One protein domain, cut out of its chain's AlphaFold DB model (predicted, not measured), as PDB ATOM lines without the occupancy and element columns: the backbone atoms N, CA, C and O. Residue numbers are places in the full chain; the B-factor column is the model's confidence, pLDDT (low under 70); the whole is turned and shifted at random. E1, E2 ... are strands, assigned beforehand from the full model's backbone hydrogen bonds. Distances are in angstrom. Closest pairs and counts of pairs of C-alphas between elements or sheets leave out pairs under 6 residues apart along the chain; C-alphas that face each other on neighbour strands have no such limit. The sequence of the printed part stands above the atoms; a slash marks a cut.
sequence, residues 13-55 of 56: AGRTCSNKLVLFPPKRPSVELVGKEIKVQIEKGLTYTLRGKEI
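AT A GLANCE: This is residues 13 to 55 of the 56 residues of the protein "TRAM domain-containing protein" of Firmicutes bacterium (UniProt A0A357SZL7). Two strand hairpins, E1 with E2 and E3 with E4, join side by side through E2 and E4 into one strongly twisted sheet of four strands. A wide loop, residues 25 to 38, swings out from the end of E2 and comes back to begin E3; it makes one end of the longest axis, and the turn between E3 and E4 makes the other. The printed part has 43 residues, with no named helix and four named strands, E1, E2, E3 and E4 along the chain, in the sheet order E1, E2, E4, E3, which is mixed. The class is all strand, though under half of the residues, 20 of the 43, are in named elements. The whole is compact, with a radius of gyration of the C-alphas of 10.0 A, and elongated, with spans of 28 by 17 by 14 A.

HOW THE PARTS SIT: E1, residues 13 to 15, is an edge strand and forms a hairpin with E2, residues 21 to 24. They are antiparallel, at 139 degrees between their directions, and C-alphas 14 and 22 face each other at 5.2 A. N 22 and O 14 are within hydrogen-bond range at 2.8 A, and N 14 and O 22 at 3.0 A. On the other side of E2 is its parallel neighbour E4, residues 50 to 55, at 51 degrees. C-alphas 22 and 50 face each other at 4.5 A, with N 23 and O 50 at 2.8 A, within hydrogen-bond range. E3, residues 39 to 45, is the other edge strand and forms a hairpin with E4. They are antiparallel at 150 degrees, with N 51 and O 44 at 2.8 A and N 41 and O 53 at 2.9 A, within hydrogen-bond range. E1 is apart from both E3 and E4. From edge to edge of the sheet the strands' lines turn by 97 degrees, and its C-alphas lie up to 4.7 A off their best plane.

IN THESE COORDINATES: E1 begins at C-alpha 13, (-36.391, -11.288, -23.487), and is 7.2 A long. E2, Leu 21 to Phe 24, is 10.1 A long. E3, the longest strand by residues, begins at C-alpha 39, (-30.010, -2.713, -16.732), and is 16.5 A long. E4, Leu 50 to Ile 55, is 15.1 A long and ends at C-alpha 55, (-34.000, -0.625, -13.626).

THE WHOLE: The two C-alphas farthest apart are those of Glu 32 and Thr 47, at 28.4 A. The printed part has no cut. The links from E1 to E2 and from E3 to E4 are tight, and the link from E2 to E3, with 14 residues, is long. The mean pLDDT of the printed part is 88.0, and residues 29 to 31, in that long link, are under 70.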
ATOM      1  N   ALA A  13     -37.477 -10.333 -23.603       91.75
ATOM      2  CA  ALA A  13     -36.391 -11.288 -23.487       91.75
ATOM      3  C   ALA A  13     -35.071 -10.629 -23.887       91.75
ATOM      4  O   ALA A  13     -34.982  -9.963 -24.917       91.75
ATOM      5  N   GLY A  14     -34.042 -10.849 -23.077       93.19
ATOM      6  CA  GLY A  14     -32.687 -10.375 -23.334       93.19
ATOM      7  C   GLY A  14     -31.649 -11.413 -22.930       93.19
ATOM      8  O   GLY A  14     -31.969 -12.433 -22.314       93.19
ATOM      9  N   ARG A  15     -30.388 -11.155 -23.272       94.38
ATOM     10  CA  ARG A  15     -29.257 -11.978 -22.836       94.38
ATOM     11  C   ARG A  15     -28.305 -11.161 -21.984       94.38
ATOM     12  O   ARG A  15     -27.997 -10.025 -22.323       94.38
ATOM     13  N   THR A  16     -27.839 -11.748 -20.883       92.88
ATOM     14  CA  THR A  16     -26.736 -11.166 -20.106       92.88
ATOM     15  C   THR A  16     -25.399 -11.356 -20.824       92.88
ATOM     16  O   THR A  16     -25.289 -12.174 -21.738       92.88
ATOM     17  N   CYS A  17     -24.348 -10.677 -20.352       91.81
ATOM     18  CA  CYS A  17     -22.974 -10.879 -20.832       91.81
ATOM     19  C   CYS A  17     -22.496 -12.339 -20.709       91.81
ATOM     20  O   CYS A  17     -21.732 -12.813 -21.540       91.81
ATOM     21  N   SER A  18     -22.998 -13.091 -19.722       91.06
ATOM     22  CA  SER A  18     -22.741 -14.533 -19.564       91.06
ATOM     23  C   SER A  18     -23.668 -15.417 -20.413       91.06
ATOM     24  O   SER A  18     -23.813 -16.604 -20.127       91.06
ATOM     25  N   ASN A  19     -24.340 -14.845 -21.416       91.31
ATOM     26  CA  ASN A  19     -25.231 -15.519 -22.361       91.31
ATOM     27  C   ASN A  19     -26.469 -16.198 -21.728       91.31
ATOM     28  O   ASN A  19     -27.078 -17.086 -22.329       91.31
ATOM     29  N   LYS A  20     -26.875 -15.784 -20.517       93.19
ATOM     30  CA  LYS A  20     -28.088 -16.301 -19.857       93.19
ATOM     31  C   LYS A  20     -29.324 -15.576 -20.377       93.19
ATOM     32  O   LYS A  20     -29.313 -14.352 -20.484       93.19
ATOM     33  N   LEU A  21     -30.390 -16.324 -20.664       95.56
ATOM     34  CA  LEU A  21     -31.679 -15.767 -21.075       95.56
ATOM     35  C   LEU A  21     -32.380 -15.123 -19.872       95.56
ATOM     36  O   LEU A  21     -32.583 -15.783 -18.853       95.56
ATOM     37  N   VAL A  22     -32.763 -13.856 -20.003       95.19
ATOM     38  CA  VAL A  22     -33.473 -13.079 -18.981       95.19
ATOM     39  C   VAL A  22     -34.848 -12.698 -19.499       95.19
ATOM     40  O   VAL A  22     -34.965 -12.182 -20.607       95.19
ATOM     41  N   LEU A  23     -35.868 -12.929 -18.680       94.19
ATOM     42  CA  LEU A  23     -37.251 -12.538 -18.912       94.19
ATOM     43  C   LEU A  23     -37.628 -11.437 -17.925       94.19
ATOM     44  O   LEU A  23     -37.465 -11.603 -16.711       94.19
ATOM     45  N   PHE A  24     -38.148 -10.326 -18.426       91.19
ATOM     46  CA  PHE A  24     -38.544  -9.198 -17.589       91.19
ATOM     47  C   PHE A  24     -39.759  -8.478 -18.189       91.19
ATOM     48  O   PHE A  24     -39.897  -8.420 -19.412       91.19
ATOM     49  N   PRO A  25     -40.671  -7.948 -17.359       88.38
ATOM     50  CA  PRO A  25     -41.705  -7.045 -17.841       88.38
ATOM     51  C   PRO A  25     -41.066  -5.676 -18.148       88.38
ATOM     52  O   PRO A  25     -40.340  -5.153 -17.293       88.38
ATOM     53  N   PRO A  26     -41.305  -5.087 -19.331       81.44
ATOM     54  CA  PRO A  26     -40.771  -3.774 -19.665       81.44
ATOM     55  C   PRO A  26     -41.469  -2.691 -18.830       81.44
ATOM     56  O   PRO A  26     -42.669  -2.786 -18.546       81.44
ATOM     57  N   LYS A  27     -40.752  -1.626 -18.455       78.62
ATOM     58  CA  LYS A  27     -41.383  -0.457 -17.807       78.62
ATOM     59  C   LYS A  27     -42.279   0.324 -18.769       78.62
ATOM     60  O   LYS A  27     -43.235   0.962 -18.332       78.62
ATOM     61  N   ARG A  28     -41.950   0.310 -20.062       72.25
ATOM     62  CA  ARG A  28     -42.704   0.986 -21.124       72.25
ATOM     63  C   ARG A  28     -42.877   0.022 -22.296       72.25
ATOM     64  O   ARG A  28     -41.890  -0.604 -22.674       72.25
ATOM     65  N   PRO A  29     -44.075  -0.090 -22.892       64.69
ATOM     66  CA  PRO A  29     -44.268  -0.854 -24.117       64.69
ATOM     67  C   PRO A  29     -43.572  -0.103 -25.256       64.69
ATOM     68  O   PRO A  29     -44.168   0.735 -25.927       64.69
ATOM     69  N   SER A  30     -42.269  -0.323 -25.415       62.34
ATOM     70  CA  SER A  30     -41.510   0.211 -26.537       62.34
ATOM     71  C   SER A  30     -40.691  -0.903 -27.167       62.34
ATOM     72  O   SER A  30     -39.861  -1.541 -26.522       62.34
ATOM     73  N   VAL A  31     -40.931  -1.119 -28.459       63.19
ATOM     74  CA  VAL A  31     -40.218  -2.079 -29.320       63.19
ATOM     75  C   VAL A  31     -38.737  -1.684 -29.487       63.19
ATOM     76  O   VAL A  31     -37.913  -2.470 -29.945       63.19
ATOM     77  N   GLU A  32     -38.358  -0.481 -29.049       70.69
ATOM     78  CA  GLU A  32     -37.030   0.110 -29.222       70.69
ATOM     79  C   GLU A  32     -35.922  -0.454 -28.315       70.69
ATOM     80  O   GLU A  32     -34.812   0.083 -28.319       70.69
ATOM     81  N   LEU A  33     -36.196  -1.487 -27.513       75.62
ATOM     82  CA  LEU A  33     -35.200  -2.097 -26.618       75.62
ATOM     83  C   LEU A  33     -34.352  -3.181 -27.303       75.62
ATOM     84  O   LEU A  33     -33.327  -3.595 -26.763       75.62
ATOM     85  N   VAL A  34     -34.742  -3.640 -28.499       84.38
ATOM     86  CA  VAL A  34     -33.985  -4.659 -29.241       84.38
ATOM     87  C   VAL A  34     -32.616  -4.107 -29.646       84.38
ATOM     88  O   VAL A  34     -32.517  -3.055 -30.271       84.38
ATOM     89  N   GLY A  35     -31.552  -4.831 -29.293       86.25
ATOM     90  CA  GLY A  35     -30.171  -4.450 -29.609       86.25
ATOM     91  C   GLY A  35     -29.574  -3.372 -28.701       86.25
ATOM     92  O   GLY A  35     -28.423  -2.996 -28.906       86.25
ATOM     93  N   LYS A  36     -30.314  -2.892 -27.692       87.50
ATOM     94  CA  LYS A  36     -29.801  -1.947 -26.693       87.50
ATOM     95  C   LYS A  36     -29.334  -2.674 -25.438       87.50
ATOM     96  O   LYS A  36     -29.920  -3.675 -25.026       87.50
ATOM     97  N   GLU A  37     -28.298  -2.133 -24.809       90.31
ATOM     98  CA  GLU A  37     -27.925  -2.531 -23.458       90.31
ATOM     99  C   GLU A  37     -28.873  -1.863 -22.456       90.31
ATOM    100  O   GLU A  37     -29.112  -0.657 -22.514       90.31
ATOM    101  N   ILE A  38     -29.432  -2.664 -21.550       88.88
ATOM    102  CA  ILE A  38     -30.329  -2.211 -20.488       88.88
ATOM    103  C   ILE A  38     -29.903  -2.831 -19.164       88.88
ATOM    104  O   ILE A  38     -29.337  -3.928 -19.121       88.88
ATOM    105  N   LYS A  39     -30.231  -2.161 -18.063       91.88
ATOM    106  CA  LYS A  39     -30.010  -2.713 -16.732       91.88
ATOM    107  C   LYS A  39     -31.251  -3.464 -16.272       91.88
ATOM    108  O   LYS A  39     -32.362  -2.938 -16.251       91.88
ATOM    109  N   VAL A  40     -31.048  -4.708 -15.855       92.12
ATOM    110  CA  VAL A  40     -32.101  -5.555 -15.293       92.12
ATOM    111  C   VAL A  40     -31.614  -6.105 -13.963       92.12
ATOM    112  O   VAL A  40     -30.561  -6.740 -13.893       92.12
ATOM    113  N   GLN A  41     -32.393  -5.886 -12.908       94.44
ATOM    114  CA  GLN A  41     -32.157  -6.522 -11.620       94.44
ATOM    115  C   GLN A  41     -32.740  -7.934 -11.653       94.44
ATOM    116  O   GLN A  41     -33.935  -8.113 -11.886       94.44
ATOM    117  N   ILE A  42     -31.900  -8.946 -11.429       94.75
ATOM    118  CA  ILE A  42     -32.344 -10.341 -11.373       94.75
ATOM    119  C   ILE A  42     -32.993 -10.604 -10.016       94.75
ATOM    120  O   ILE A  42     -32.355 -10.451  -8.979       94.75
ATOM    121  N   GLU A  43     -34.252 -11.030 -10.035       95.12
ATOM    122  CA  GLU A  43     -35.034 -11.334  -8.832       95.12
ATOM    123  C   GLU A  43     -35.069 -12.841  -8.558       95.12
ATOM    124  O   GLU A  43     -35.096 -13.272  -7.406       95.12
ATOM    125  N   LYS A  44     -35.076 -13.665  -9.616       95.44
ATOM    126  CA  LYS A  44     -35.195 -15.121  -9.491       95.44
ATOM    127  C   LYS A  44     -34.444 -15.865 -10.593       95.44
ATOM    128  O   LYS A  44     -34.605 -15.572 -11.774       95.44
ATOM    129  N   GLY A  45     -33.686 -16.888 -10.206       93.94
ATOM    130  CA  GLY A  45     -33.184 -17.910 -11.126       93.94
ATOM    131  C   GLY A  45     -34.210 -19.027 -11.319       93.94
ATOM    132  O   GLY A  45     -34.767 -19.534 -10.346       93.94
ATOM    133  N   LEU A  46     -34.477 -19.398 -12.567       91.44
ATOM    134  CA  LEU A  46     -35.242 -20.585 -12.951       91.44
ATOM    135  C   LEU A  46     -34.292 -21.619 -13.569       91.44
ATOM    136  O   LEU A  46     -33.114 -21.340 -13.782       91.44
ATOM    137  N   THR A  47     -34.811 -22.807 -13.884       88.62
ATOM    138  CA  THR A  47     -34.014 -23.931 -14.404       88.62
ATOM    139  C   THR A  47     -33.170 -23.557 -15.627       88.62
ATOM    140  O   THR A  47     -32.027 -23.985 -15.727       88.62
ATOM    141  N   TYR A  48     -33.704 -22.723 -16.528       88.56
ATOM    142  CA  TYR A  48     -33.033 -22.352 -17.785       88.56
ATOM    143  C   TYR A  48     -33.023 -20.848 -18.076       88.56
ATOM    144  O   TYR A  48     -32.403 -20.402 -19.039       88.56
ATOM    145  N   THR A  49     -33.722 -20.056 -17.265       94.25
ATOM    146  CA  THR A  49     -33.903 -18.621 -17.487       94.25
ATOM    147  C   THR A  49     -33.742 -17.851 -16.193       94.25
ATOM    148  O   THR A  49     -33.853 -18.392 -15.095       94.25
ATOM    149  N   LEU A  50     -33.471 -16.564 -16.318       95.75
ATOM    150  CA  LEU A  50     -33.527 -15.622 -15.217       95.75
ATOM    151  C   LEU A  50     -34.802 -14.802 -15.347       95.75
ATOM    152  O   LEU A  50     -35.234 -14.484 -16.453       95.75
ATOM    153  N   ARG A  51     -35.391 -14.444 -14.213       94.75
ATOM    154  CA  ARG A  51     -36.493 -13.495 -14.139       94.75
ATOM    155  C   ARG A  51     -36.037 -12.268 -13.373       94.75
ATOM    156  O   ARG A  51     -35.400 -12.393 -12.323       94.75
ATOM    157  N   GLY A  52     -36.353 -11.100 -13.904       93.81
ATOM    158  CA  GLY A  52     -35.965  -9.843 -13.292       93.81
ATOM    159  C   GLY A  52     -36.879  -8.697 -13.676       93.81
ATOM    160  O   GLY A  52     -37.909  -8.892 -14.328       93.81
ATOM    161  N   LYS A  53     -36.451  -7.500 -13.289       92.31
ATOM    162  CA  LYS A  53     -37.155  -6.248 -13.534       92.31
ATOM    163  C   LYS A  53     -36.192  -5.194 -14.063       92.31
ATOM    164  O   LYS A  53     -35.066  -5.073 -13.586       92.31
ATOM    165  N   GLU A  54     -36.644  -4.446 -15.061       89.75
ATOM    166  CA  GLU A  54     -35.898  -3.322 -15.625       89.75
ATOM    167  C   GLU A  54     -35.657  -2.232 -14.563       89.75
ATOM    168  O   GLU A  54     -36.582  -1.834 -13.840       89.75
ATOM    169  N   ILE A  55     -34.421  -1.741 -14.485       88.38
ATOM    170  CA  ILE A  55     -34.000  -0.625 -13.626       88.38
ATOM    171  C   ILE A  55     -33.341   0.471 -14.477       88.38
ATOM    172  O   ILE A  55     -32.918   0.207 -15.597       88.38
TER     173      ILE A  55